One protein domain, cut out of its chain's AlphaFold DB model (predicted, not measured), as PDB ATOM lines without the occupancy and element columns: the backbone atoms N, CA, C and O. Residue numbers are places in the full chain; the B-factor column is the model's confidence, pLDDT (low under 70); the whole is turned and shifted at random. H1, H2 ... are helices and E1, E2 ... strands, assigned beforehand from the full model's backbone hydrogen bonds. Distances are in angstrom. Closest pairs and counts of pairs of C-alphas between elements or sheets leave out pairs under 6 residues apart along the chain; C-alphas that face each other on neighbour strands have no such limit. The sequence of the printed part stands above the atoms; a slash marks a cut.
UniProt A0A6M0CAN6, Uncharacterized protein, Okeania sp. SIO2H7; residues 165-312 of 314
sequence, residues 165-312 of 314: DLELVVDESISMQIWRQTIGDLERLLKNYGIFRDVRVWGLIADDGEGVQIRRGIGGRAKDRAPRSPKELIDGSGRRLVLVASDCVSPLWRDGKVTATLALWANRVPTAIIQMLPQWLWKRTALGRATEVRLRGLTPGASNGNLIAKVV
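What this domain is: This is residues 165 to 312 of the 314 residues of an uncharacterized protein of Okeania sp. SIO2H7 (UniProt A0A6M0CAN6). What shape do these atoms make? A strongly twisted sheet of five strands forms the middle, with H1 covering one face and the sheet curling round H4 on the other; a small hairpin, E6 and E7, lies off to one side of this body, beyond H5 and H6. What are its parts? The printed part has 148 residues with six named helices and seven named strands, in the order E1 H1 E2 E3 H2 E4 H3 H4 E5 H5 H6 E6 E7, a mixed class. The larger sheet runs E3 E2 E1 E4 E5 and is mixed; E6 and E7 are antiparallel. The whole is compact, with a radius of gyration of the C-alphas of 15.0 A and spans of 42 by 36 by 30 A.

Where its parts are: Where do the first elements lie? E1, residues 165 to 171, begins at C-alpha 165 (179.381, 10.355, 155.505) and spans 19.5 A. H1, residues 174 to 192, spans 28.1 A; E2, residues 199 to 207, spans 24.8 A; E3 is residues 211 to 216. What follows? H2 is residues 230 to 233, E4 240 to 246, H3 251 to 254, H4 257 to 266 with 14.4 A, and E5 271 to 275. H5 is residues 279 to 284, H6 286 to 289, E6 293 to 296, and E7 308 to 311, ending at C-alpha 311 (151.265, 7.779, 145.649).

How they stand to each other: How are the strands joined? E1 is parallel to E4, N 167 to O 241 at 2.8 A, and to E2, N 168 to O 200 at 2.8 A. E4 is parallel to E5, N 244 to O 272 at 2.8 A. Hairpins are E2 and E3, N 203 to O 215 at 2.8 A, and E6 and E7, N 294 to O 310 at 2.8 A. Where are the helices? H1 and H4 are on opposite faces, making three layers, helices on both faces of a sheet; H1 has a height over the sheet of 8.4 A, and the closest C-alphas of H4 and E3, Lys 257 and Val 212, are 6.4 A apart. H2 is on the sheet, over none of its strands, and touches H4, closest C-alphas Pro 230 and Thr 261 at 6.9 A; H3 only grazes the sheet, while H5 and H6 are not on it. How do the helix backbones run? In H4 every O i to N i+4 pair is within hydrogen-bond range, in H1 10 of 15, and in H5 0 of 2, with 2 of 3 O i to N i+3 pairs; H2, H3 and H6 are too short for an i+4 pair.

The domain as a whole: How large is it? The C-alphas farthest apart, Asp 224 and Val 312, are 44.5 A apart. Are there cuts or long links? The printed part has no cut; the long links are E3 to H2 and E6 to E7. Where is confidence low? Residues 208 to 210 are under 70, and the mean pLDDT of the printed part is 91.8.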
ATOM      1  N   ASP A 165     179.236  10.903 154.159       94.12
ATOM      2  CA  ASP A 165     179.381  10.355 155.505       94.12
ATOM      3  C   ASP A 165     178.086   9.645 155.908       94.12
ATOM      4  O   ASP A 165     176.987  10.142 155.646       94.12
ATOM      5  N   LEU A 166     178.202   8.508 156.589       96.38
ATOM      6  CA  LEU A 166     177.060   7.757 157.090       96.38
ATOM      7  C   LEU A 166     176.917   7.897 158.607       96.38
ATOM      8  O   LEU A 166     177.794   7.493 159.368       96.38
ATOM      9  N   GLU A 167     175.747   8.358 159.038       97.38
ATOM     10  CA  GLU A 167     175.285   8.320 160.422       97.38
ATOM     11  C   GLU A 167     174.268   7.165 160.566       97.38
ATOM     12  O   GLU A 167     173.080   7.301 160.261       97.38
ATOM     13  N   LEU A 168     174.744   5.994 160.997       97.69
ATOM     14  CA  LEU A 168     173.928   4.810 161.272       97.69
ATOM     15  C   LEU A 168     173.323   4.914 162.676       97.69
ATOM     16  O   LEU A 168     174.004   4.710 163.680       97.69
ATOM     17  N   VAL A 169     172.033   5.213 162.747       98.00
ATOM     18  CA  VAL A 169     171.263   5.315 163.987       98.00
ATOM     19  C   VAL A 169     170.538   3.996 164.238       98.00
ATOM     20  O   VAL A 169     169.788   3.527 163.394       98.00
ATOM     21  N   VAL A 170     170.729   3.391 165.399       97.56
ATOM     22  CA  VAL A 170     170.179   2.084 165.761       97.56
ATOM     23  C   VAL A 170     169.205   2.267 166.908       97.56
ATOM     24  O   VAL A 170     169.560   2.815 167.946       97.56
ATOM     25  N   ASP A 171     167.986   1.779 166.744       95.62
ATOM     26  CA  ASP A 171     167.005   1.729 167.822       95.62
ATOM     27  C   ASP A 171     167.490   0.824 168.972       95.62
ATOM     28  O   ASP A 171     167.808  -0.346 168.759       95.62
ATOM     29  N   GLU A 172     167.576   1.368 170.193       93.94
ATOM     30  CA  GLU A 172     168.016   0.629 171.386       93.94
ATOM     31  C   GLU A 172     166.858   0.078 172.240       93.94
ATOM     32  O   GLU A 172     167.035  -0.239 173.419       93.94
ATOM     33  N   SER A 173     165.668  -0.084 171.662       92.62
ATOM     34  CA  SER A 173     164.543  -0.747 172.324       92.62
ATOM     35  C   SER A 173     164.800  -2.234 172.626       92.62
ATOM     36  O   SER A 173     165.720  -2.885 172.122       92.62
ATOM     37  N   ILE A 174     163.963  -2.805 173.497       92.25
ATOM     38  CA  ILE A 174     164.090  -4.201 173.947       92.25
ATOM     39  C   ILE A 174     163.900  -5.188 172.784       92.25
ATOM     40  O   ILE A 174     164.593  -6.200 172.706       92.25
ATOM     41  N   SER A 175     163.009  -4.897 171.840       92.62
ATOM     42  CA  SER A 175     162.796  -5.755 170.670       92.62
ATOM     43  C   SER A 175     163.999  -5.762 169.714       92.62
ATOM     44  O   SER A 175     164.208  -6.738 168.996       92.62
ATOM     45  N   MET A 176     164.878  -4.756 169.796       94.94
ATOM     46  CA  MET A 176     166.112  -4.674 169.012       94.94
ATOM     47  C   MET A 176     167.267  -5.536 169.536       94.94
ATOM     48  O   MET A 176     168.286  -5.683 168.858       94.94
ATOM     49  N   GLN A 177     167.122  -6.176 170.704       93.00
ATOM     50  CA  GLN A 177     168.167  -7.045 171.264       93.00
ATOM     51  C   GLN A 177     168.488  -8.247 170.360       93.00
ATOM     52  O   GLN A 177     169.656  -8.608 170.227       93.00
ATOM     53  N   ILE A 178     167.477  -8.830 169.703       93.75
ATOM     54  CA  ILE A 178     167.662  -9.976 168.795       93.75
ATOM     55  C   ILE A 178     168.442  -9.598 167.526       93.75
ATOM     56  O   ILE A 178     169.120 -10.437 166.939       93.75
ATOM     57  N   TRP A 179     168.415  -8.319 167.140       94.12
ATOM     58  CA  TRP A 179     169.055  -7.802 165.930       94.12
ATOM     59  C   TRP A 179     170.503  -7.352 166.145       94.12
ATOM     60  O   TRP A 179     171.166  -6.958 165.189       94.12
ATOM     61  N   ARG A 180     171.038  -7.423 167.372       91.75
ATOM     62  CA  ARG A 180     172.393  -6.932 167.695       91.75
ATOM     63  C   ARG A 180     173.480  -7.497 166.784       91.75
ATOM     64  O   ARG A 180     174.353  -6.746 166.357       91.75
ATOM     65  N   GLN A 181     173.424  -8.797 166.491       91.88
ATOM     66  CA  GLN A 181     174.401  -9.438 165.610       91.88
ATOM     67  C   GLN A 181     174.271  -8.917 164.171       91.88
ATOM     68  O   GLN A 181     175.273  -8.533 163.575       91.88
ATOM     69  N   THR A 182     173.044  -8.803 163.656       93.94
ATOM     70  CA  THR A 182     172.749  -8.259 162.320       93.94
ATOM     71  C   THR A 182     173.197  -6.816 162.165       93.94
ATOM     72  O   THR A 182     173.797  -6.469 161.152       93.94
ATOM     73  N   ILE A 183     172.980  -5.982 163.183       94.94
ATOM     74  CA  ILE A 183     173.470  -4.602 163.199       94.94
ATOM     75  C   ILE A 183     174.999  -4.559 163.203       94.94
ATOM     76  O   ILE A 183     175.579  -3.764 162.469       94.94
ATOM     77  N   GLY A 184     175.659  -5.421 163.982       93.69
ATOM     78  CA  GLY A 184     177.120  -5.506 163.997       93.69
ATOM     79  C   GLY A 184     177.702  -5.940 162.648       93.69
ATOM     80  O   GLY A 184     178.688  -5.366 162.187       93.69
ATOM     81  N   ASP A 185     177.078  -6.914 161.986       93.31
ATOM     82  CA  ASP A 185     177.497  -7.365 160.656       93.31
ATOM     83  C   ASP A 185     177.225  -6.292 159.584       93.31
ATOM     84  O   ASP A 185     178.063  -6.073 158.709       93.31
ATOM     85  N   LEU A 186     176.113  -5.556 159.693       94.00
ATOM     86  CA  LEU A 186     175.794  -4.417 158.829       94.00
ATOM     87  C   LEU A 186     176.793  -3.269 159.009       94.00
ATOM     88  O   LEU A 186     177.296  -2.737 158.024       94.00
ATOM     89  N   GLU A 187     177.122  -2.905 160.250       94.25
ATOM     90  CA  GLU A 187     178.132  -1.888 160.558       94.25
ATOM     91  C   GLU A 187     179.485  -2.250 159.935       94.25
ATOM     92  O   GLU A 187     180.113  -1.412 159.285       94.25
ATOM     93  N   ARG A 188     179.925  -3.504 160.101       93.19
ATOM     94  CA  ARG A 188     181.177  -4.007 159.515       93.19
ATOM     95  C   ARG A 188     181.157  -3.929 157.995       93.19
ATOM     96  O   ARG A 188     182.125  -3.464 157.405       93.19
ATOM     97  N   LEU A 189     180.057  -4.346 157.368       93.00
ATOM     98  CA  LEU A 189     179.888  -4.260 155.919       93.00
ATOM     99  C   LEU A 189     180.024  -2.810 155.449       93.00
ATOM    100  O   LEU A 189     180.841  -2.526 154.579       93.00
ATOM    101  N   LEU A 190     179.279  -1.885 156.056       93.44
ATOM    102  CA  LEU A 190     179.263  -0.474 155.659       93.44
ATOM    103  C   LEU A 190     180.631   0.199 155.841       93.44
ATOM    104  O   LEU A 190     181.015   1.015 155.004       93.44
ATOM    105  N   LYS A 191     181.376  -0.166 156.892       93.06
ATOM    106  CA  LYS A 191     182.746   0.318 157.137       93.06
ATOM    107  C   LYS A 191     183.760  -0.226 156.134       93.06
ATOM    108  O   LYS A 191     184.624   0.518 155.684       93.06
ATOM    109  N   ASN A 192     183.657  -1.503 155.775       89.94
ATOM    110  CA  ASN A 192     184.686  -2.177 154.981       89.94
ATOM    111  C   ASN A 192     184.520  -1.973 153.469       89.94
ATOM    112  O   ASN A 192     185.479  -2.143 152.725       89.94
ATOM    113  N   TYR A 193     183.324  -1.613 152.997       85.69
ATOM    114  CA  TYR A 193     183.037  -1.542 151.558       85.69
ATOM    115  C   TYR A 193     183.467  -0.222 150.886       85.69
ATOM    116  O   TYR A 193     183.330  -0.075 149.674       85.69
ATOM    117  N   GLY A 194     183.962   0.759 151.653       84.81
ATOM    118  CA  GLY A 194     184.523   2.011 151.118       84.81
ATOM    119  C   GLY A 194     183.519   2.930 150.403       84.81
ATOM    120  O   GLY A 194     183.917   3.776 149.605       84.81
ATOM    121  N   ILE A 195     182.217   2.749 150.657       90.00
ATOM    122  CA  ILE A 195     181.129   3.539 150.051       90.00
ATOM    123  C   ILE A 195     181.055   4.936 150.667       90.00
ATOM    124  O   ILE A 195     180.759   5.911 149.979       90.00
ATOM    125  N   PHE A 196     181.321   5.014 151.967       93.12
ATOM    126  CA  PHE A 196     181.248   6.231 152.761       93.12
ATOM    127  C   PHE A 196     182.646   6.669 153.176       93.12
ATOM    128  O   PHE A 196     183.545   5.842 153.334       93.12
ATOM    129  N   ARG A 197     182.819   7.974 153.361       91.25
ATOM    130  CA  ARG A 197     184.060   8.575 153.847       91.25
ATOM    131  C   ARG A 197     184.268   8.275 155.329       91.25
ATOM    132  O   ARG A 197     185.373   7.940 155.736       91.25
ATOM    133  N   ASP A 198     183.198   8.363 156.112       92.81
ATOM    134  CA  ASP A 198     183.157   7.977 157.521       92.81
ATOM    135  C   ASP A 198     181.840   7.244 157.818       92.81
ATOM    136  O   ASP A 198     180.802   7.545 157.224       92.81
ATOM    137  N   VAL A 199     181.880   6.277 158.738       95.56
ATOM    138  CA  VAL A 199     180.705   5.528 159.200       95.56
ATOM    139  C   VAL A 199     180.634   5.589 160.714       95.56
ATOM    140  O   VAL A 199     181.429   4.998 161.453       95.56
ATOM    141  N   ARG A 200     179.605   6.280 161.179       95.69
ATOM    142  CA  ARG A 200     179.378   6.629 162.569       95.69
ATOM    143  C   ARG A 200     178.131   5.946 163.082       95.69
ATOM    144  O   ARG A 200     177.080   6.028 162.464       95.69
ATOM    145  N   VAL A 201     178.247   5.303 164.239       96.94
ATOM    146  CA  VAL A 201     177.128   4.576 164.845       96.94
ATOM    147  C   VAL A 201     176.576   5.340 166.037       96.94
ATOM    148  O   VAL A 201     177.338   5.822 166.883       96.94
ATOM    149  N   TRP A 202     175.252   5.401 166.109       97.25
ATOM    150  CA  TRP A 202     174.495   6.025 167.181       97.25
ATOM    151  C   TRP A 202     173.410   5.092 167.697       97.25
ATOM    152  O   TRP A 202     172.764   4.412 166.911       97.25
ATOM    153  N   GLY A 203     173.175   5.088 169.001       96.19
ATOM    154  CA  GLY A 203     171.978   4.528 169.611       96.19
ATOM    155  C   GLY A 203     170.875   5.578 169.696       96.19
ATOM    156  O   GLY A 203     171.131   6.698 170.139       96.19
ATOM    157  N   LEU A 204     169.662   5.224 169.283       95.31
ATOM    158  CA  LEU A 204     168.444   5.996 169.499       95.31
ATOM    159  C   LEU A 204     167.860   5.597 170.851       95.31
ATOM    160  O   LEU A 204     167.488   4.439 171.057       95.31
ATOM    161  N   ILE A 205     167.783   6.558 171.763       93.12
ATOM    162  CA  ILE A 205     167.316   6.356 173.132       93.12
ATOM    163  C   ILE A 205     166.195   7.338 173.453       93.12
ATOM    164  O   ILE A 205     166.051   8.380 172.811       93.12
ATOM    165  N   ALA A 206     165.384   6.995 174.444       87.31
ATOM    166  CA  ALA A 206     164.477   7.948 175.061       87.31
ATOM    167  C   ALA A 206     165.099   8.489 176.336       87.31
ATOM    168  O   ALA A 206     165.713   7.733 177.087       87.31
ATOM    169  N   ASP A 207     164.895   9.778 176.549       78.56
ATOM    170  CA  ASP A 207     165.031  10.383 177.858       78.56
ATOM    171  C   ASP A 207     163.718  10.220 178.634       78.56
ATOM    172  O   ASP A 207     162.624  10.283 178.048       78.56
ATOM    173  N   ASP A 208     163.826  10.054 179.946       66.25
ATOM    174  CA  ASP A 208     162.709   9.939 180.879       66.25
ATOM    175  C   ASP A 208     162.086  11.331 181.112       66.25
ATOM    176  O   ASP A 208     162.090  11.876 182.211       66.25
ATOM    177  N   GLY A 209     161.557  11.938 180.044       64.12
ATOM    178  CA  GLY A 209     160.823  13.208 180.089       64.12
ATOM    179  C   GLY A 209     161.081  14.156 178.915       64.12
ATOM    180  O   GLY A 209     160.153  14.843 178.493       64.12
ATOM    181  N   GLU A 210     162.283  14.156 178.327       65.06
ATOM    182  CA  GLU A 210     162.706  15.182 177.343       65.06
ATOM    183  C   GLU A 210     162.632  14.758 175.863       65.06
ATOM    184  O   GLU A 210     162.895  15.553 174.958       65.06
ATOM    185  N   GLY A 211     162.200  13.528 175.576       80.94
ATOM    186  CA  GLY A 211     161.981  13.056 174.207       80.94
ATOM    187  C   GLY A 211     163.103  12.166 173.680       80.94
ATOM    188  O   GLY A 211     163.771  11.464 174.432       80.94
ATOM    189  N   VAL A 212     163.237  12.100 172.356       92.31
ATOM    190  CA  VAL A 212     164.191  11.198 171.694       92.31
ATOM    191  C   VAL A 212     165.569  11.846 171.655       92.31
ATOM    192  O   VAL A 212     165.730  12.956 171.149       92.31
ATOM    193  N   GLN A 213     166.567  11.121 172.142       94.38
ATOM    194  CA  GLN A 213     167.973  11.504 172.136       94.38
ATOM    195  C   GLN A 213     168.799  10.473 171.363       94.38
ATOM    196  O   GLN A 213     168.341   9.371 171.045       94.38
ATOM    197  N   ILE A 214     170.037  10.841 171.045       95.25
ATOM    198  CA  ILE A 214     170.998   9.941 170.409       95.25
ATOM    199  C   ILE A 214     172.250   9.807 171.262       95.25
ATOM    200  O   ILE A 214     172.622  10.717 171.996       95.25
ATOM    201  N   ARG A 215     172.942   8.679 171.153       95.44
ATOM    202  CA  ARG A 215     174.183   8.422 171.889       95.44
ATOM    203  C   ARG A 215     175.214   7.789 170.979       95.44
ATOM    204  O   ARG A 215     174.867   6.966 170.147       95.44
ATOM    205  N   ARG A 216     176.488   8.164 171.108       95.00
ATOM    206  CA  ARG A 216     177.559   7.567 170.291       95.00
ATOM    207  C   ARG A 216     177.719   6.081 170.628       95.00
ATOM    208  O   ARG A 216     177.965   5.748 171.782       95.00
ATOM    209  N   GLY A 217     177.700   5.215 169.620       93.75
ATOM    210  CA  GLY A 217     177.771   3.762 169.789       93.75
ATOM    211  C   GLY A 217     176.472   3.146 170.321       93.75
ATOM    212  O   GLY A 217     175.498   3.848 170.568       93.75
ATOM    213  N   ILE A 218     176.474   1.822 170.489       91.69
ATOM    214  CA  ILE A 218     175.303   1.028 170.900       91.69
ATOM    215  C   ILE A 218     175.644   0.048 172.028       91.69
ATOM    216  O   ILE A 218     176.787  -0.399 172.165       91.69
ATOM    217  N   GLY A 219     174.636  -0.350 172.810       86.75
ATOM    218  CA  GLY A 219     174.765  -1.394 173.825       86.75
ATOM    219  C   GLY A 219     175.593  -0.998 175.050       86.75
ATOM    220  O   GLY A 219     175.812   0.174 175.338       86.75
ATOM    221  N   GLY A 220     176.048  -2.007 175.807       82.06
ATOM    222  CA  GLY A 220     176.674  -1.820 177.124       82.06
ATOM    223  C   GLY A 220     177.871  -0.867 177.133       82.06
ATOM    224  O   GLY A 220     177.970  -0.033 178.019       82.06
ATOM    225  N   ARG A 221     178.727  -0.925 176.103       80.75
ATOM    226  CA  ARG A 221     179.929  -0.075 175.976       80.75
ATOM    227  C   ARG A 221     179.623   1.403 175.728       80.75
ATOM    228  O   ARG A 221     180.508   2.241 175.865       80.75
ATOM    229  N   ALA A 222     178.406   1.712 175.290       86.62
ATOM    230  CA  ALA A 222     177.973   3.073 175.026       86.62
ATOM    231  C   ALA A 222     177.206   3.682 176.205       86.62
ATOM    232  O   ALA A 222     176.994   4.887 176.185       86.62
ATOM    233  N   LYS A 223     176.810   2.895 177.220       82.00
ATOM    234  CA  LYS A 223     175.943   3.358 178.319       82.00
ATOM    235  C   LYS A 223     176.509   4.555 179.082       82.00
ATOM    236  O   LYS A 223     175.739   5.441 179.429       82.00
ATOM    237  N   ASP A 224     177.826   4.606 179.257       84.06
ATOM    238  CA  ASP A 224     178.498   5.676 180.006       84.06
ATOM    239  C   ASP A 224     178.685   6.963 179.186       84.06
ATOM    240  O   ASP A 224     179.157   7.978 179.694       84.06
ATOM    241  N   ARG A 225     178.345   6.945 177.891       89.50
ATOM    242  CA  ARG A 225     178.445   8.135 177.045       89.50
ATOM    243  C   ARG A 225     177.221   9.016 177.235       89.50
ATOM    244  O   ARG A 225     176.090   8.543 177.147       89.50
ATOM    245  N   ALA A 226     177.465  10.313 177.404       90.44
ATOM    246  CA  ALA A 226     176.403  11.297 177.533       90.44
ATOM    247  C   ALA A 226     175.465  11.267 176.308       90.44
ATOM    248  O   ALA A 226     175.953  11.238 175.166       90.44
ATOM    249  N   PRO A 227     174.138  11.288 176.524       92.38
ATOM    250  CA  PRO A 227     173.176  11.543 175.466       92.38
ATOM    251  C   PRO A 227     173.431  12.877 174.766       92.38
ATOM    252  O   PRO A 227     174.027  13.807 175.313       92.38
ATOM    253  N   ARG A 228     172.996  12.957 173.515       93.19
ATOM    254  CA  ARG A 228     173.209  14.090 172.622       93.19
ATOM    255  C   ARG A 228     171.913  14.441 171.915       93.19
ATOM    256  O   ARG A 228     171.033  13.602 171.708       93.19
ATOM    257  N   SER A 229     171.816  15.704 171.511       93.50
ATOM    258  CA  SER A 229     170.671  16.177 170.744       93.50
ATOM    259  C   SER A 229     170.652  15.526 169.356       93.50
ATOM    260  O   SER A 229     171.680  15.533 168.675       93.50
ATOM    261  N   PRO A 230     169.483  15.082 168.857       94.69
ATOM    262  CA  PRO A 230     169.346  14.622 167.476       94.69
ATOM    263  C   PRO A 230     169.810  15.638 166.424       94.69
ATOM    264  O   PRO A 230     170.178  15.254 165.315       94.69
ATOM    265  N   LYS A 231     169.827  16.937 166.759       94.19
ATOM    266  CA  LYS A 231     170.298  18.006 165.866       94.19
ATOM    267  C   LYS A 231     171.771  17.858 165.469       94.19
ATOM    268  O   LYS A 231     172.149  18.397 164.439       94.19
ATOM    269  N   GLU A 232     172.578  17.115 166.227       94.00
ATOM    270  CA  GLU A 232     174.005  16.896 165.940       94.00
ATOM    271  C   GLU A 232     174.255  16.160 164.612       94.00
ATOM    272  O   GLU A 232     175.306  16.335 163.992       94.00
ATOM    273  N   LEU A 233     173.281  15.372 164.141       94.06
ATOM    274  CA  LEU A 233     173.395  14.669 162.858       94.06
ATOM    275  C   LEU A 233     173.175  15.591 161.657       94.06
ATOM    276  O   LEU A 233     173.579  15.247 160.549       94.06
ATOM    277  N   ILE A 234     172.595  16.773 161.868       92.06
ATOM    278  CA  ILE A 234     172.401  17.773 160.823       92.06
ATOM    279  C   ILE A 234     173.697  18.562 160.670       92.06
ATOM    280  O   ILE A 234     174.145  19.202 161.619       92.06
ATOM    281  N   ASP A 235     174.273  18.558 159.472       83.50
ATOM    282  CA  ASP A 235     175.377  19.453 159.135       83.50
ATOM    283  C   ASP A 235     175.038  20.381 157.969       83.50
ATOM    284  O   ASP A 235     174.005  20.252 157.314       83.50
ATOM    285  N   GLY A 236     175.916  21.359 157.748       79.25
ATOM    286  CA  GLY A 236     175.853  22.252 156.592       79.25
ATOM    287  C   GLY A 236     176.624  21.739 155.375       79.25
ATOM    288  O   GLY A 236     176.704  22.457 154.387       79.25
ATOM    289  N   SER A 237     177.227  20.544 155.436       80.88
ATOM    290  CA  SER A 237     178.083  20.046 154.352       80.88
ATOM    291  C   SER A 237     177.272  19.486 153.182       80.88
ATOM    292  O   SER A 237     177.772  19.430 152.061       80.88
ATOM    293  N   GLY A 238     176.033  19.048 153.445       83.50
ATOM    294  CA  GLY A 238     175.186  18.377 152.455       83.50
ATOM    295  C   GLY A 238     175.704  16.993 152.051       83.50
ATOM    296  O   GLY A 238     175.221  16.415 151.083       83.50
ATOM    297  N   ARG A 239     176.696  16.464 152.781       88.62
ATOM    298  CA  ARG A 239     177.355  15.182 152.516       88.62
ATOM    299  C   ARG A 239     176.993  14.105 153.536       88.62
ATOM    300  O   ARG A 239     177.591  13.042 153.523       88.62
ATOM    301  N   ARG A 240     176.032  14.331 154.431       93.69
ATOM    302  CA  ARG A 240     175.594  13.300 155.386       93.69
ATOM    303  C   ARG A 240     174.425  12.485 154.854       93.69
ATOM    304  O   ARG A 240     173.544  13.005 154.179       93.69
ATOM    305  N   LEU A 241     174.401  11.211 155.221       95.31
ATOM    306  CA  LEU A 241     173.276  10.298 155.074       95.31
ATOM    307  C   LEU A 241     172.930   9.744 156.457       95.31
ATOM    308  O   LEU A 241     173.807   9.239 157.154       95.31
ATOM    309  N   VAL A 242     171.656   9.799 156.842       97.50
ATOM    310  CA  VAL A 242     171.162   9.168 158.073       97.50
ATOM    311  C   VAL A 242     170.435   7.874 157.717       97.50
ATOM    312  O   VAL A 242     169.431   7.894 157.004       97.50
ATOM    313  N   LEU A 243     170.914   6.742 158.236       97.62
ATOM    314  CA  LEU A 243     170.218   5.457 158.130       97.62
ATOM    315  C   LEU A 243     169.757   5.017 159.513       97.62
ATOM    316  O   LEU A 243     170.577   4.826 160.404       97.62
ATOM    317  N   VAL A 244     168.451   4.840 159.689       98.12
ATOM    318  CA  VAL A 244     167.851   4.425 160.958       98.12
ATOM    319  C   VAL A 244     167.505   2.944 160.903       98.12
ATOM    320  O   VAL A 244     166.564   2.558 160.218       98.12
ATOM    321  N   ALA A 245     168.238   2.102 161.619       97.88
ATOM    322  CA  ALA A 245     167.953   0.681 161.740       97.88
ATOM    323  C   ALA A 245     167.003   0.422 162.919       97.88
ATOM    324  O   ALA A 245     167.356   0.659 164.077       97.88
ATOM    325  N   SER A 246     165.788  -0.046 162.629       97.38
ATOM    326  CA  SER A 246     164.752  -0.278 163.642       97.38
ATOM    327  C   SER A 246     163.721  -1.301 163.169       97.38
ATOM    328  O   SER A 246     163.499  -1.474 161.970       97.38
ATOM    329  N   ASP A 247     163.057  -1.960 164.117       96.25
ATOM    330  CA  ASP A 247     161.838  -2.728 163.866       96.25
ATOM    331  C   ASP A 247     160.565  -1.849 163.834       96.25
ATOM    332  O   ASP A 247     159.497  -2.281 163.402       96.25
ATOM    333  N   CYS A 248     160.672  -0.584 164.247       96.50
ATOM    334  CA  CYS A 248     159.595   0.394 164.381       96.50
ATOM    335  C   CYS A 248     158.433  -0.060 165.290       96.50
ATOM    336  O   CYS A 248     157.283   0.346 165.078       96.50
ATOM    337  N   VAL A 249     158.697  -0.918 166.284       95.38
ATOM    338  CA  VAL A 249     157.662  -1.496 167.168       95.38
ATOM    339  C   VAL A 249     157.573  -0.790 168.521       95.38
ATOM    340  O   VAL A 249     156.526  -0.867 169.168       95.38
ATOM    341  N   SER A 250     158.621  -0.104 168.978       92.81
ATOM    342  CA  SER A 250     158.643   0.471 170.330       92.81
ATOM    343  C   SER A 250     157.578   1.572 170.543       92.81
ATOM    344  O   SER A 250     157.119   2.194 169.576       92.81
ATOM    345  N   PRO A 251     157.162   1.850 171.799       90.75
ATOM    346  CA  PRO A 251     156.212   2.927 172.097       90.75
ATOM    347  C   PRO A 251     156.643   4.284 171.535       90.75
ATOM    348  O   PRO A 251     155.819   5.005 170.994       90.75
ATOM    349  N   LEU A 252     157.946   4.585 171.516       90.44
ATOM    350  CA  LEU A 252     158.486   5.839 170.972       90.44
ATOM    351  C   LEU A 252     158.131   6.065 169.497       90.44
ATOM    352  O   LEU A 252     157.928   7.205 169.071       90.44
ATOM    353  N   TRP A 253     158.047   4.982 168.720       93.69
ATOM    354  CA  TRP A 253     157.583   5.027 167.338       93.69
ATOM    355  C   TRP A 253     156.073   5.220 167.251       93.69
ATOM    356  O   TRP A 253     155.594   5.989 166.419       93.69
ATOM    357  N   ARG A 254     155.308   4.539 168.112       90.88
ATOM    358  CA  ARG A 254     153.842   4.652 168.131       90.88
ATOM    359  C   ARG A 254     153.355   5.994 168.674       90.88
ATOM    360  O   ARG A 254     152.319   6.466 168.222       90.88
ATOM    361  N   ASP A 255     154.095   6.630 169.561       89.56
ATOM    362  CA  ASP A 255     153.733   7.926 170.134       89.56
ATOM    363  C   ASP A 255     154.153   9.090 169.221       89.56
ATOM    364  O   ASP A 255     153.937  10.254 169.545       89.56
ATOM    365  N   GLY A 256     154.787   8.799 168.076       89.69
ATOM    366  CA  GLY A 256     155.217   9.800 167.097       89.69
ATOM    367  C   GLY A 256     156.468  10.586 167.498       89.69
ATOM    368  O   GLY A 256     156.941  11.410 166.715       89.69
ATOM    369  N   LYS A 257     157.063  10.311 168.667       91.62
ATOM    370  CA  LYS A 257     158.290  10.983 169.125       91.62
ATOM    371  C   LYS A 257     159.445  10.757 168.147       91.62
ATOM    372  O   LYS A 257     160.116  11.710 167.761       91.62
ATOM    373  N   VAL A 258     159.626   9.518 167.680       94.31
ATOM    374  CA  VAL A 258     160.642   9.211 166.657       94.31
ATOM    375  C   VAL A 258     160.286   9.847 165.314       94.31
ATOM    376  O   VAL A 258     161.168  10.344 164.625       94.31
ATOM    377  N   THR A 259     159.001   9.910 164.953       93.31
ATOM    378  CA  THR A 259     158.547  10.576 163.722       93.31
ATOM    379  C   THR A 259     158.924  12.057 163.705       93.31
ATOM    380  O   THR A 259     159.369  12.552 162.672       93.31
ATOM    381  N   ALA A 260     158.823  12.757 164.841       93.06
ATOM    382  CA  ALA A 260     159.268  14.146 164.954       93.06
ATOM    383  C   ALA A 260     160.785  14.284 164.725       93.06
ATOM    384  O   ALA A 260     161.230  15.174 163.997       93.06
ATOM    385  N   THR A 261     161.584  13.370 165.281       94.88
ATOM    386  CA  THR A 261     163.037  13.318 165.053       94.88
ATOM    387  C   THR A 261     163.389  12.991 163.599       94.88
ATOM    388  O   THR A 261     164.275  13.618 163.021       94.88
ATOM    389  N   LEU A 262     162.669  12.059 162.976       95.56
ATOM    390  CA  LEU A 262     162.832  11.740 161.561       95.56
ATOM    391  C   LEU A 262     162.505  12.942 160.681       95.56
ATOM    392  O   LEU A 262     163.274  13.235 159.778       95.56
ATOM    393  N   ALA A 263     161.415  13.664 160.952       95.00
ATOM    394  CA  ALA A 263     161.059  14.867 160.202       95.00
ATOM    395  C   ALA A 263     162.146  15.949 160.315       95.00
ATOM    396  O   ALA A 263     162.503  16.585 159.322       95.00
ATOM    397  N   LEU A 264     162.721  16.116 161.511       94.75
ATOM    398  CA  LEU A 264     163.843  17.019 161.745       94.75
ATOM    399  C   LEU A 264     165.048  16.684 160.843       94.75
ATOM    400  O   LEU A 264     165.614  17.593 160.234       94.75
ATOM    401  N   TRP A 265     165.428  15.408 160.732       96.00
ATOM    402  CA  TRP A 265     166.525  14.985 159.855       96.00
ATOM    403  C   TRP A 265     166.148  15.059 158.380       96.00
ATOM    404  O   TRP A 265     166.850  15.700 157.607       96.00
ATOM    405  N   ALA A 266     165.007  14.489 158.003       94.88
ATOM    406  CA  ALA A 266     164.573  14.310 156.623       94.88
ATOM    407  C   ALA A 266     164.365  15.643 155.876       94.88
ATOM    408  O   ALA A 266     164.471  15.692 154.653       94.88
ATOM    409  N   ASN A 267     164.128  16.746 156.594       93.50
ATOM    410  CA  ASN A 267     164.065  18.087 156.005       93.50
ATOM    411  C   ASN A 267     165.438  18.639 155.582       93.50
ATOM    412  O   ASN A 267     165.518  19.474 154.683       93.50
ATOM    413  N   ARG A 268     166.526  18.194 156.217       93.25
ATOM    414  CA  ARG A 268     167.878  18.757 156.047       93.25
ATOM    415  C   ARG A 268     168.869  17.779 155.424       93.25
ATOM    416  O   ARG A 268     169.764  18.204 154.707       93.25
ATOM    417  N   VAL A 269     168.708  16.492 155.700       94.00
ATOM    418  CA  VAL A 269     169.657  15.427 155.381       94.00
ATOM    419  C   VAL A 269     168.885  14.244 154.786       94.00
ATOM    420  O   VAL A 269     167.819  13.897 155.310       94.00
ATOM    421  N   PRO A 270     169.384  13.604 153.713       94.56
ATOM    422  CA  PRO A 270     168.864  12.323 153.251       94.56
ATOM    423  C   PRO A 270     168.733  11.345 154.418       94.56
ATOM    424  O   PRO A 270     169.702  11.072 155.127       94.56
ATOM    425  N   THR A 271     167.522  10.852 154.640       96.56
ATOM    426  CA  THR A 271     167.196   9.993 155.776       96.56
ATOM    427  C   THR A 271     166.403   8.789 155.289       96.56
ATOM    428  O   THR A 271     165.395   8.945 154.600       96.56
ATOM    429  N   ALA A 272     166.818   7.582 155.658       96.19
ATOM    430  CA  ALA A 272     166.073   6.364 155.351       96.19
ATOM    431  C   ALA A 272     166.012   5.432 156.562       96.19
ATOM    432  O   ALA A 272     166.875   5.468 157.436       96.19
ATOM    433  N   ILE A 273     164.979   4.591 156.605       96.88
ATOM    434  CA  ILE A 273     164.814   3.565 157.636       96.88
ATOM    435  C   ILE A 273     165.209   2.221 157.030       96.88
ATOM    436  O   ILE A 273     164.683   1.825 155.991       96.88
ATOM    437  N   ILE A 274     166.104   1.506 157.703       95.94
ATOM    438  CA  ILE A 274     166.369   0.094 157.453       95.94
ATOM    439  C   ILE A 274     165.451  -0.688 158.386       95.94
ATOM    440  O   ILE A 274     165.675  -0.757 159.596       95.94
ATOM    441  N   GLN A 275     164.387  -1.240 157.820       95.31
ATOM    442  CA  GLN A 275     163.404  -1.997 158.575       95.31
ATOM    443  C   GLN A 275     163.919  -3.423 158.819       95.31
ATOM    444  O   GLN A 275     164.214  -4.148 157.872       95.31
ATOM    445  N   MET A 276     164.054  -3.803 160.093       95.38
ATOM    446  CA  MET A 276     164.575  -5.118 160.497       95.38
ATOM    447  C   MET A 276     163.567  -6.253 160.266       95.38
ATOM    448  O   MET A 276     163.949  -7.407 160.081       95.38
ATOM    449  N   LEU A 277     162.269  -5.940 160.271       95.12
ATOM    450  CA  LEU A 277     161.202  -6.909 160.039       95.12
ATOM    451  C   LEU A 277     160.920  -7.111 158.540       95.12
ATOM    452  O   LEU A 277     161.067  -6.183 157.742       95.12
ATOM    453  N   PRO A 278     160.444  -8.298 158.130       92.31
ATOM    454  CA  PRO A 278     160.036  -8.545 156.751       92.31
ATOM    455  C   PRO A 278     158.818  -7.699 156.343       92.31
ATOM    456  O   PRO A 278     157.977  -7.355 157.175       92.31
ATOM    457  N   GLN A 279     158.691  -7.420 155.040       92.00
ATOM    458  CA  GLN A 279     157.711  -6.474 154.480       92.00
ATOM    459  C   GLN A 279     156.255  -6.745 154.882       92.00
ATOM    460  O   GLN A 279     155.505  -5.819 155.186       92.00
ATOM    461  N   TRP A 280     155.856  -8.015 154.964       93.44
ATOM    462  CA  TRP A 280     154.499  -8.403 155.358       93.44
ATOM    463  C   TRP A 280     154.145  -8.020 156.810       93.44
ATOM    464  O   TRP A 280     152.966  -7.907 157.140       93.44
ATOM    465  N   LEU A 281     155.137  -7.764 157.673       95.69
ATOM    466  CA  LEU A 281     154.927  -7.268 159.037       95.69
ATOM    467  C   LEU A 281     154.898  -5.741 159.140       95.69
ATOM    468  O   LEU A 281     154.477  -5.236 160.178       95.69
ATOM    469  N   TRP A 282     155.288  -4.990 158.106       94.56
ATOM    470  CA  TRP A 282     155.425  -3.530 158.209       94.56
ATOM    471  C   TRP A 282     154.108  -2.841 158.572       94.56
ATOM    472  O   TRP A 282     154.097  -1.920 159.384       94.56
ATOM    473  N   LYS A 283     152.972  -3.349 158.073       93.19
ATOM    474  CA  LYS A 283     151.636  -2.834 158.424       93.19
ATOM    475  C   LYS A 283     151.285  -2.988 159.914       93.19
ATOM    476  O   LYS A 283     150.352  -2.349 160.383       93.19
ATOM    477  N   ARG A 284     152.018  -3.821 160.662       94.19
ATOM    478  CA  ARG A 284     151.828  -4.062 162.105       94.19
ATOM    479  C   ARG A 284     152.779  -3.239 162.986       94.19
ATOM    480  O   ARG A 284     152.661  -3.279 164.213       94.19
ATOM    481  N   THR A 285     153.714  -2.503 162.389       95.00
ATOM    482  CA  THR A 285     154.628  -1.586 163.086       95.00
ATOM    483  C   THR A 285     154.084  -0.156 163.017       95.00
ATOM    484  O   THR A 285     153.016   0.086 162.451       95.00
ATOM    485  N   ALA A 286     154.799   0.825 163.575       93.62
ATOM    486  CA  ALA A 286     154.420   2.231 163.413       93.62
ATOM    487  C   ALA A 286     154.394   2.687 161.939       93.62
ATOM    488  O   ALA A 286     153.675   3.630 161.610       93.62
ATOM    489  N   LEU A 287     155.107   1.984 161.044       92.81
ATOM    490  CA  LEU A 287     155.084   2.250 159.604       92.81
ATOM    491  C   LEU A 287     153.713   1.976 158.975       92.81
ATOM    492  O   LEU A 287     153.391   2.581 157.961       92.81
ATOM    493  N   GLY A 288     152.868   1.139 159.590       91.50
ATOM    494  CA  GLY A 288     151.509   0.873 159.108       91.50
ATOM    495  C   GLY A 288     150.578   2.089 159.115       91.50
ATOM    496  O   GLY A 288     149.510   2.038 158.513       91.50
ATOM    497  N   ARG A 289     150.971   3.186 159.778       89.38
ATOM    498  CA  ARG A 289     150.253   4.470 159.752       89.38
ATOM    499  C   ARG A 289     150.725   5.400 158.634       89.38
ATOM    500  O   ARG A 289     150.088   6.420 158.390       89.38
ATOM    501  N   ALA A 290     151.851   5.086 157.997       88.75
ATOM    502  CA  ALA A 290     152.377   5.860 156.886       88.75
ATOM    503  C   ALA A 290     151.691   5.457 155.575       88.75
ATOM    504  O   ALA A 290     151.210   4.336 155.415       88.75
ATOM    505  N   THR A 291     151.665   6.384 154.619       90.44
ATOM    506  CA  THR A 291     151.201   6.110 153.255       90.44
ATOM    507  C   THR A 291     152.376   5.665 152.396       90.44
ATOM    508  O   THR A 291     153.440   6.284 152.426       90.44
ATOM    509  N   GLU A 292     152.180   4.607 151.614       90.75
ATOM    510  CA  GLU A 292     153.187   4.145 150.666       90.75
ATOM    511  C   GLU A 292     153.272   5.095 149.466       90.75
ATOM    512  O   GLU A 292     152.289   5.366 148.769       90.75
ATOM    513  N   VAL A 293     154.471   5.622 149.228       92.88
ATOM    514  CA  VAL A 293     154.745   6.562 148.142       92.88
ATOM    515  C   VAL A 293     156.036   6.186 147.435       92.88
ATOM    516  O   VAL A 293     156.999   5.717 148.041       92.88
ATOM    517  N   ARG A 294     156.083   6.446 146.132       93.50
ATOM    518  CA  ARG A 294     157.309   6.426 145.345       93.50
ATOM    519  C   ARG A 294     157.951   7.805 145.408       93.50
ATOM    520  O   ARG A 294     157.334   8.790 145.008       93.50
ATOM    521  N   LEU A 295     159.196   7.855 145.861       92.62
ATOM    522  CA  LEU A 295     159.984   9.082 145.933       92.62
ATOM    523  C   LEU A 295     160.924   9.189 144.728       92.62
ATOM    524  O   LEU A 295     161.480   8.190 144.270       92.62
ATOM    525  N   ARG A 296     161.102  10.406 144.207       92.81
ATOM    526  CA  ARG A 296     162.094  10.738 143.172       92.81
ATOM    527  C   ARG A 296     162.808  12.037 143.528       92.81
ATOM    528  O   ARG A 296     162.164  12.977 143.980       92.81
ATOM    529  N   GLY A 297     164.115  12.096 143.293       90.94
ATOM    530  CA  GLY A 297     164.922  13.309 143.445       90.94
ATOM    531  C   GLY A 297     165.455  13.789 142.099       90.94
ATOM    532  O   GLY A 297     165.706  12.974 141.213       90.94
ATOM    533  N   LEU A 298     165.621  15.105 141.951       87.94
ATOM    534  CA  LEU A 298     166.277  15.712 140.783       87.94
ATOM    535  C   LEU A 298     167.798  15.779 140.950       87.94
ATOM    536  O   LEU A 298     168.536  15.749 139.970       87.94
ATOM    537  N   THR A 299     168.261  15.852 142.196       87.88
ATOM    538  CA  THR A 299     169.675  15.901 142.553       87.88
ATOM    539  C   THR A 299     170.028  14.729 143.470       87.88
ATOM    540  O   THR A 299     169.256  14.388 144.375       87.88
ATOM    541  N   PRO A 300     171.187  14.077 143.264       87.38
ATOM    542  CA  PRO A 300     171.686  13.079 144.199       87.38
ATOM    543  C   PRO A 300     171.862  13.686 145.592       87.38
ATOM    544  O   PRO A 300     172.440  14.763 145.724       87.38
ATOM    545  N   GLY A 301     171.403  12.984 146.629       86.50
ATOM    546  CA  GLY A 301     171.603  13.417 148.017       86.50
ATOM    547  C   GLY A 301     170.700  14.574 148.448       86.50
ATOM    548  O   GLY A 301     170.963  15.196 149.473       86.50
ATOM    549  N   ALA A 302     169.631  14.865 147.701       90.69
ATOM    550  CA  ALA A 302     168.591  15.774 148.167       90.69
ATOM    551  C   ALA A 302     167.967  15.268 149.479       90.69
ATOM    552  O   ALA A 302     167.685  14.076 149.622       90.69
ATOM    553  N   SER A 303     167.715  16.180 150.423       93.25
ATOM    554  CA  SER A 303     166.938  15.864 151.622       93.25
ATOM    555  C   SER A 303     165.537  15.382 151.240       93.25
ATOM    556  O   SER A 303     164.998  15.757 150.196       93.25
ATOM    557  N   ASN A 304     164.923  14.553 152.082       94.25
ATOM    558  CA  ASN A 304     163.622  13.958 151.783       94.25
ATOM    559  C   ASN A 304     162.528  15.008 151.550       94.25
ATOM    560  O   ASN A 304     161.626  14.766 150.753       94.25
ATOM    561  N   GLY A 305     162.619  16.171 152.207       91.56
ATOM    562  CA  GLY A 305     161.703  17.299 151.994       91.56
ATOM    563  C   GLY A 305     161.747  17.883 150.575       91.56
ATOM    564  O   GLY A 305     160.778  18.497 150.143       91.56
ATOM    565  N   ASN A 306     162.831  17.644 149.832       93.06
ATOM    566  CA  ASN A 306     163.007  18.070 148.442       93.06
ATOM    567  C   ASN A 306     162.710  16.946 147.430       93.06
ATOM    568  O   ASN A 306     162.972  17.102 146.234       93.06
ATOM    569  N   LEU A 307     162.197  15.795 147.885       94.12
ATOM    570  CA  LEU A 307     161.817  14.687 147.011       94.12
ATOM    571  C   LEU A 307     160.376  14.841 146.520       94.12
ATOM    572  O   LEU A 307     159.471  15.246 147.244       94.12
ATOM    573  N   ILE A 308     160.153  14.432 145.277       94.25
ATOM    574  CA  ILE A 308     158.834  14.383 144.659       94.25
ATOM    575  C   ILE A 308     158.181  13.059 145.051       94.25
ATOM    576  O   ILE A 308     158.657  11.988 144.661       94.25
ATOM    577  N   ALA A 309     157.081  13.132 145.798       93.00
ATOM    578  CA  ALA A 309     156.282  11.975 146.177       93.00
ATOM    579  C   ALA A 309     155.159  11.721 145.162       93.00
ATOM    580  O   ALA A 309     154.391  12.618 144.819       93.00
ATOM    581  N   LYS A 310     155.044  10.476 144.697       92.25
ATOM    582  CA  LYS A 310     153.887   9.980 143.946       92.25
ATOM    583  C   LYS A 310     153.277   8.813 144.703       92.25
ATOM    584  O   LYS A 310     153.983   7.854 145.004       92.25
ATOM    585  N   VAL A 311     151.983   8.884 145.001       85.94
ATOM    586  CA  VAL A 311     151.265   7.779 145.649       85.94
ATOM    587  C   VAL A 311     151.347   6.548 144.753       85.94
ATOM    588  O   VAL A 311     151.137   6.640 143.541       85.94
ATOM    589  N   VAL A 312     151.691   5.404 145.340       82.19
ATOM    590  CA  VAL A 312     151.615   4.128 144.633       82.19
ATOM    591  C   VAL A 312     150.138   3.740 144.625       82.19
ATOM    592  O   VAL A 312     149.600   3.345 145.653       82.19
TER     593      VAL A 312